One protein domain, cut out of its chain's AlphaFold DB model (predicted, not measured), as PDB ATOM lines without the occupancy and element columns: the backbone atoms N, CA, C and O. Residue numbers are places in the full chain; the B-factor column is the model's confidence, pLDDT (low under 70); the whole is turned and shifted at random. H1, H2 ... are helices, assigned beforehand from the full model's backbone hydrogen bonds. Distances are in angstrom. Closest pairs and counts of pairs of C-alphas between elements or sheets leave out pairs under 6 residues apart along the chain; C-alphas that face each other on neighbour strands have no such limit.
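Overview. This is residues 106 to 159 of the 159 residues of an uncharacterized protein of Deltaproteobacteria bacterium (UniProt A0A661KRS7). H1 and H3 run side by side, kinked H4 folds back along H3, and short H2 sits at the end of H1. The printed part has 54 residues with four named helices, H1 to H4, and no named strand: all helix. It is compact, radius of gyration of the C-alphas 10.3 A, spanning 30 by 24 by 18 A.

Arrangement. H1, residues 106 to 115, touches H3, residues 131 to 140, at a shallow tilt of 4 degrees, closest C-alphas Asn 110 and His 133, 5.4 A. H4, residues 142 to 158, and H3 form a hairpin at 31 degrees, closest C-alphas Leu 134 and Lys 152, 7.0 A. H2, residues 117 to 123, only just touches H1, with 3 pairs of C-alphas within 8 A. In H2, 1 of 3 O i to N i+4 and 3 of 4 O i to N i+3 pairs are within hydrogen-bond range.

Along the chain. H1, 16.5 A long, begins at C-alpha 106 (1.739, 13.153, 108.927); H4, 22.4 A long, has a kink of 64 degrees near residue 149.

Size, cuts and confidence. The printed part has no cut, and no printed residue is under 70 in pLDDT.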
ATOM      1  N   GLU A 106       2.123  14.560 108.811       97.56
ATOM      2  CA  GLU A 106       1.739  13.153 108.927       97.56
ATOM      3  C   GLU A 106       0.301  12.920 108.451       97.56
ATOM      4  O   GLU A 106       0.034  11.968 107.726       97.56
ATOM      5  N   ARG A 107      -0.644  13.787 108.816       97.81
ATOM      6  CA  ARG A 107      -2.059  13.554 108.484       97.81
ATOM      7  C   ARG A 107      -2.538  14.325 107.269       97.81
ATOM      8  O   ARG A 107      -3.433  13.839 106.584       97.81
ATOM      9  N   ASP A 108      -1.920  15.467 106.982       98.38
ATOM     10  CA  ASP A 108      -2.509  16.458 106.088       98.38
ATOM     11  C   ASP A 108      -1.605  16.825 104.891       98.38
ATOM     12  O   ASP A 108      -1.979  17.699 104.110       98.38
ATOM     13  N   SER A 109      -0.445  16.176 104.674       97.81
ATOM     14  CA  SER A 109       0.438  16.491 103.517       97.81
ATOM     15  C   SER A 109      -0.288  16.450 102.164       97.81
ATOM     16  O   SER A 109      -0.039  17.284 101.297       97.81
ATOM     17  N   ASN A 110      -1.228  15.519 101.984       98.25
ATOM     18  CA  ASN A 110      -2.004  15.382 100.749       98.25
ATOM     19  C   ASN A 110      -2.857  16.622 100.427       98.25
ATOM     20  O   ASN A 110      -3.174  16.869  99.265       98.25
ATOM     21  N   TYR A 111      -3.250  17.397 101.441       98.69
ATOM     22  CA  TYR A 111      -4.037  18.607 101.230       98.69
ATOM     23  C   TYR A 111      -3.203  19.738 100.624       98.69
ATOM     24  O   TYR A 111      -3.762  20.517  99.858       98.69
ATOM     25  N   LEU A 112      -1.894  19.799 100.895       98.69
ATOM     26  CA  LEU A 112      -1.002  20.757 100.230       98.69
ATOM     27  C   LEU A 112      -0.869  20.436  98.747       98.69
ATOM     28  O   LEU A 112      -1.052  21.320  97.918       98.69
ATOM     29  N   ALA A 113      -0.658  19.160  98.416       98.19
ATOM     30  CA  ALA A 113      -0.582  18.712  97.030       98.19
ATOM     31  C   ALA A 113      -1.872  19.027  96.257       98.19
ATOM     32  O   ALA A 113      -1.827  19.577  95.165       98.19
ATOM     33  N   HIS A 114      -3.035  18.725  96.840       98.38
ATOM     34  CA  HIS A 114      -4.320  18.900  96.163       98.38
ATOM     35  C   HIS A 114      -4.754  20.370  96.076       98.38
ATOM     36  O   HIS A 114      -5.202  20.820  95.026       98.38
ATOM     37  N   TYR A 115      -4.667  21.122  97.175       98.56
ATOM     38  CA  TYR A 115      -5.284  22.450  97.268       98.56
ATOM     39  C   TYR A 115      -4.291  23.605  97.201       98.56
ATOM     40  O   TYR A 115      -4.715  24.733  96.981       98.56
ATOM     41  N   CYS A 116      -2.997  23.345  97.383       98.38
ATOM     42  CA  CYS A 116      -1.947  24.362  97.399       98.38
ATOM     43  C   CYS A 116      -0.844  24.053  96.375       98.38
ATOM     44  O   CYS A 116       0.303  24.445  96.580       98.38
ATOM     45  N   ALA A 117      -1.169  23.355  95.279       97.75
ATOM     46  CA  ALA A 117      -0.207  23.018  94.225       97.75
ATOM     47  C   ALA A 117       0.502  24.259  93.656       97.75
ATOM     48  O   ALA A 117       1.695  24.211  93.395       97.75
ATOM     49  N   GLU A 118      -0.191  25.399  93.553       97.44
ATOM     50  CA  GLU A 118       0.405  26.665  93.093       97.44
ATOM     51  C   GLU A 118       1.532  27.188  94.009       97.44
ATOM     52  O   GLU A 118       2.385  27.953  93.569       97.44
ATOM     53  N   TYR A 119       1.568  26.739  95.269       98.38
ATOM     54  CA  TYR A 119       2.583  27.088  96.265       98.38
ATOM     55  C   TYR A 119       3.632  25.979  96.453       98.38
ATOM     56  O   TYR A 119       4.348  25.990  97.456       98.38
ATOM     57  N   PHE A 120       3.725  25.010  95.528       98.31
ATOM     58  CA  PHE A 120       4.595  23.831  95.648       98.31
ATOM     59  C   PHE A 120       6.020  24.185  96.066       98.31
ATOM     60  O   PHE A 120       6.546  23.618  97.017       98.31
ATOM     61  N   ASP A 121       6.618  25.182  95.420       97.88
ATOM     62  CA  ASP A 121       8.005  25.582  95.669       97.88
ATOM     63  C   ASP A 121       8.249  26.177  97.065       97.88
ATOM     64  O   ASP A 121       9.399  26.299  97.482       97.88
ATOM     65  N   ILE A 122       7.186  26.533  97.790       98.31
ATOM     66  CA  ILE A 122       7.252  27.079  99.149       98.31
ATOM     67  C   ILE A 122       7.049  25.984 100.194       98.31
ATOM     68  O   ILE A 122       7.731  25.990 101.221       98.31
ATOM     69  N   TRP A 123       6.100  25.068  99.978       98.12
ATOM     70  CA  TRP A 123       5.818  24.024 100.963       98.12
ATOM     71  C   TRP A 123       6.591  22.733 100.741       98.12
ATOM     72  O   TRP A 123       6.725  21.960 101.683       98.12
ATOM     73  N   TRP A 124       7.081  22.450  99.537       97.81
ATOM     74  CA  TRP A 124       7.720  21.169  99.262       97.81
ATOM     75  C   TRP A 124       8.943  20.932 100.156       97.81
ATOM     76  O   TRP A 124       9.919  21.680 100.121       97.81
ATOM     77  N   ASP A 125       8.901  19.843 100.923       96.62
ATOM     78  CA  ASP A 125      10.021  19.355 101.723       96.62
ATOM     79  C   ASP A 125      10.041  17.825 101.671       96.62
ATOM     80  O   ASP A 125       9.165  17.145 102.216       96.62
ATOM     81  N   LEU A 126      11.078  17.292 101.020       94.50
ATOM     82  CA  LEU A 126      11.318  15.860 100.843       94.50
ATOM     83  C   LEU A 126      11.345  15.095 102.175       94.50
ATOM     84  O   LEU A 126      10.914  13.945 102.231       94.50
ATOM     85  N   ASN A 127      11.843  15.720 103.243       93.94
ATOM     86  CA  ASN A 127      12.018  15.074 104.543       93.94
ATOM     87  C   ASN A 127      10.754  15.126 105.407       93.94
ATOM     88  O   ASN A 127      10.665  14.404 106.402       93.94
ATOM     89  N   ARG A 128       9.794  15.994 105.066       96.06
ATOM     90  CA  ARG A 128       8.558  16.173 105.840       96.06
ATOM     91  C   ARG A 128       7.344  15.564 105.160       96.06
ATOM     92  O   ARG A 128       6.448  15.096 105.859       96.06
ATOM     93  N   PHE A 129       7.294  15.556 103.829       96.75
ATOM     94  CA  PHE A 129       6.131  15.059 103.102       96.75
ATOM     95  C   PHE A 129       5.820  13.601 103.464       96.75
ATOM     96  O   PHE A 129       6.678  12.720 103.399       96.75
ATOM     97  N   ASN A 130       4.567  13.321 103.832       95.88
ATOM     98  CA  ASN A 130       4.178  11.956 104.164       95.88
ATOM     99  C   ASN A 130       4.137  11.083 102.901       95.88
ATOM    100  O   ASN A 130       3.248  11.230 102.064       95.88
ATOM    101  N   ILE A 131       5.038  10.101 102.827       93.31
ATOM    102  CA  ILE A 131       5.142   9.142 101.718       93.31
ATOM    103  C   ILE A 131       3.844   8.369 101.438       93.31
ATOM    104  O   ILE A 131       3.577   7.997 100.302       93.31
ATOM    105  N   LYS A 132       2.972   8.183 102.438       93.69
ATOM    106  CA  LYS A 132       1.650   7.556 102.239       93.69
ATOM    107  C   LYS A 132       0.731   8.385 101.335       93.69
ATOM    108  O   LYS A 132      -0.317   7.898 100.927       93.69
ATOM    109  N   HIS A 133       1.092   9.638 101.063       95.50
ATOM    110  CA  HIS A 133       0.348  10.575 100.231       95.50
ATOM    111  C   HIS A 133       1.014  10.814  98.865       95.50
ATOM    112  O   HIS A 133       0.599  11.729  98.154       95.50
ATOM    113  N   LEU A 134       2.019  10.021  98.476       94.06
ATOM    114  CA  LEU A 134       2.758  10.194  97.216       94.06
ATOM    115  C   LEU A 134       1.864  10.220  95.970       94.06
ATOM    116  O   LEU A 134       2.070  11.065  95.102       94.06
ATOM    117  N   ASP A 135       0.811   9.401  95.929       94.06
ATOM    118  CA  ASP A 135      -0.156   9.394  94.820       94.06
ATOM    119  C   ASP A 135      -0.793  10.775  94.589       94.06
ATOM    120  O   ASP A 135      -1.152  11.133  93.467       94.06
ATOM    121  N   THR A 136      -0.905  11.602  95.636       96.31
ATOM    122  CA  THR A 136      -1.445  12.962  95.491       96.31
ATOM    123  C   THR A 136      -0.480  13.922  94.801       96.31
ATOM    124  O   THR A 136      -0.942  14.815  94.096       96.31
ATOM    125  N   LEU A 137       0.836  13.713  94.908       96.50
ATOM    126  CA  LEU A 137       1.812  14.472  94.118       96.50
ATOM    127  C   LEU A 137       1.725  14.111  92.637       96.50
ATOM    128  O   LEU A 137       1.801  14.987  91.783       96.50
ATOM    129  N   GLU A 138       1.521  12.832  92.325       94.06
ATOM    130  CA  GLU A 138       1.376  12.380  90.941       94.06
ATOM    131  C   GLU A 138       0.115  12.945  90.283       94.06
ATOM    132  O   GLU A 138       0.159  13.360  89.124       94.06
ATOM    133  N   LEU A 139      -0.987  13.011  91.033       96.12
ATOM    134  CA  LEU A 139      -2.258  13.536  90.538       96.12
ATOM    135  C   LEU A 139      -2.275  15.063  90.409       96.12
ATOM    136  O   LEU A 139      -2.823  15.574  89.434       96.12
ATOM    137  N   PHE A 140      -1.714  15.789  91.382       97.69
ATOM    138  CA  PHE A 140      -1.916  17.240  91.503       97.69
ATOM    139  C   PHE A 140      -0.646  18.081  91.326       97.69
ATOM    140  O   PHE A 140      -0.747  19.284  91.110       97.69
ATOM    141  N   CYS A 141       0.541  17.475  91.385       96.56
ATOM    142  CA  CYS A 141       1.833  18.166  91.307       96.56
ATOM    143  C   CYS A 141       2.745  17.557  90.228       96.56
ATOM    144  O   CYS A 141       3.969  17.528  90.375       96.56
ATOM    145  N   SER A 142       2.157  17.053  89.138       94.88
ATOM    146  CA  SER A 142       2.891  16.411  88.039       94.88
ATOM    147  C   SER A 142       3.857  17.358  87.316       94.88
ATOM    148  O   SER A 142       4.875  16.903  86.797       94.88
ATOM    149  N   GLU A 143       3.594  18.666  87.349       96.00
ATOM    150  CA  GLU A 143       4.486  19.704  86.813       96.00
ATOM    151  C   GLU A 143       5.813  19.808  87.581       96.00
ATOM    152  O   GLU A 143       6.819  20.208  87.007       96.00
ATOM    153  N   HIS A 144       5.837  19.378  88.846       96.00
ATOM    154  CA  HIS A 144       7.022  19.373  89.713       96.00
ATOM    155  C   HIS A 144       7.610  17.969  89.898       96.00
ATOM    156  O   HIS A 144       8.278  17.690  90.896       96.00
ATOM    157  N   LYS A 145       7.321  17.046  88.970       95.12
ATOM    158  CA  LYS A 145       7.723  15.636  89.073       95.12
ATOM    159  C   LYS A 145       9.224  15.454  89.253       95.12
ATOM    160  O   LYS A 145       9.635  14.566  89.993       95.12
ATOM    161  N   ASP A 146      10.035  16.304  88.638       95.06
ATOM    162  CA  ASP A 146      11.490  16.329  88.804       95.06
ATOM    163  C   ASP A 146      11.930  16.479  90.273       95.06
ATOM    164  O   ASP A 146      12.959  15.926  90.651       95.06
ATOM    165  N   LYS A 147      11.132  17.146  91.117       95.12
ATOM    166  CA  LYS A 147      11.459  17.406  92.530       95.12
ATOM    167  C   LYS A 147      11.096  16.272  93.484       95.12
ATOM    168  O   LYS A 147      11.671  16.193  94.568       95.12
ATOM    169  N   TRP A 148      10.132  15.424  93.124       94.88
ATOM    170  CA  TRP A 148       9.603  14.391  94.026       94.88
ATOM    171  C   TRP A 148       9.730  12.960  93.497       94.88
ATOM    172  O   TRP A 148       9.495  12.014  94.248       94.88
ATOM    173  N   ILE A 149      10.134  12.762  92.239       92.94
ATOM    174  CA  ILE A 149      10.232  11.424  91.639       92.94
ATOM    175  C   ILE A 149      11.219  10.504  92.368       92.94
ATOM    176  O   ILE A 149      10.962   9.306  92.475       92.94
ATOM    177  N   GLU A 150      12.307  11.047  92.918       88.81
ATOM    178  CA  GLU A 150      13.288  10.268  93.685       88.81
ATOM    179  C   GLU A 150      12.663   9.626  94.929       88.81
ATOM    180  O   GLU A 150      12.964   8.475  95.246       88.81
ATOM    181  N   LEU A 151      11.727  10.324  95.584       87.94
ATOM    182  CA  LEU A 151      11.003   9.810  96.747       87.94
ATOM    183  C   LEU A 151      10.166   8.576  96.385       87.94
ATOM    184  O   LEU A 151      10.146   7.599  97.133       87.94
ATOM    185  N   LYS A 152       9.511   8.606  95.218       87.81
ATOM    186  CA  LYS A 152       8.710   7.487  94.703       87.81
ATOM    187  C   LYS A 152       9.589   6.289  94.344       87.81
ATOM    188  O   LYS A 152       9.305   5.180  94.773       87.81
ATOM    189  N   LEU A 153      10.698   6.521  93.635       87.75
ATOM    190  CA  LEU A 153      11.646   5.457  93.283       87.75
ATOM    191  C   LEU A 153      12.236   4.778  94.524       87.75
ATOM    192  O   LEU A 153      12.358   3.556  94.555       87.75
ATOM    193  N   TYR A 154      12.583   5.553  95.555       86.06
ATOM    194  CA  TYR A 154      13.049   4.993  96.821       86.06
ATOM    195  C   TYR A 154      11.970   4.137  97.497       86.06
ATOM    196  O   TYR A 154      12.273   3.042  97.969       86.06
ATOM    197  N   GLN A 155      10.714   4.602  97.515       83.75
ATOM    198  CA  GLN A 155       9.601   3.836  98.074       83.75
ATOM    199  C   GLN A 155       9.412   2.505  97.337       83.75
ATOM    200  O   GLN A 155       9.414   1.468  97.997       83.75
ATOM    201  N   ASP A 156       9.326   2.532  96.005       86.38
ATOM    202  CA  ASP A 156       9.106   1.345  95.167       86.38
ATOM    203  C   ASP A 156      10.223   0.297  95.325       86.38
ATOM    204  O   ASP A 156       9.971  -0.901  95.236       86.38
ATOM    205  N   LEU A 157      11.465   0.729  95.581       87.12
ATOM    206  CA  LEU A 157      12.601  -0.169  95.840       87.12
ATOM    207  C   LEU A 157      12.633  -0.727  97.273       87.12
ATOM    208  O   LEU A 157      13.356  -1.688  97.538       87.12
ATOM    209  N   SER A 158      11.907  -0.106  98.203       82.12
ATOM    210  CA  SER A 158      11.889  -0.468  99.627       82.12
ATOM    211  C   SER A 158      10.733  -1.396 100.031       82.12
ATOM    212  O   SER A 158      10.718  -1.882 101.164       82.12
ATOM    213  N   THR A 159       9.780  -1.630  99.123       71.19
ATOM    214  CA  THR A 159       8.566  -2.454  99.295       71.19
ATOM    215  C   THR A 159       8.643  -3.762  98.527       71.19
ATOM    216  O   THR A 159       8.223  -4.793  99.098       71.19
TER     217      THR A 159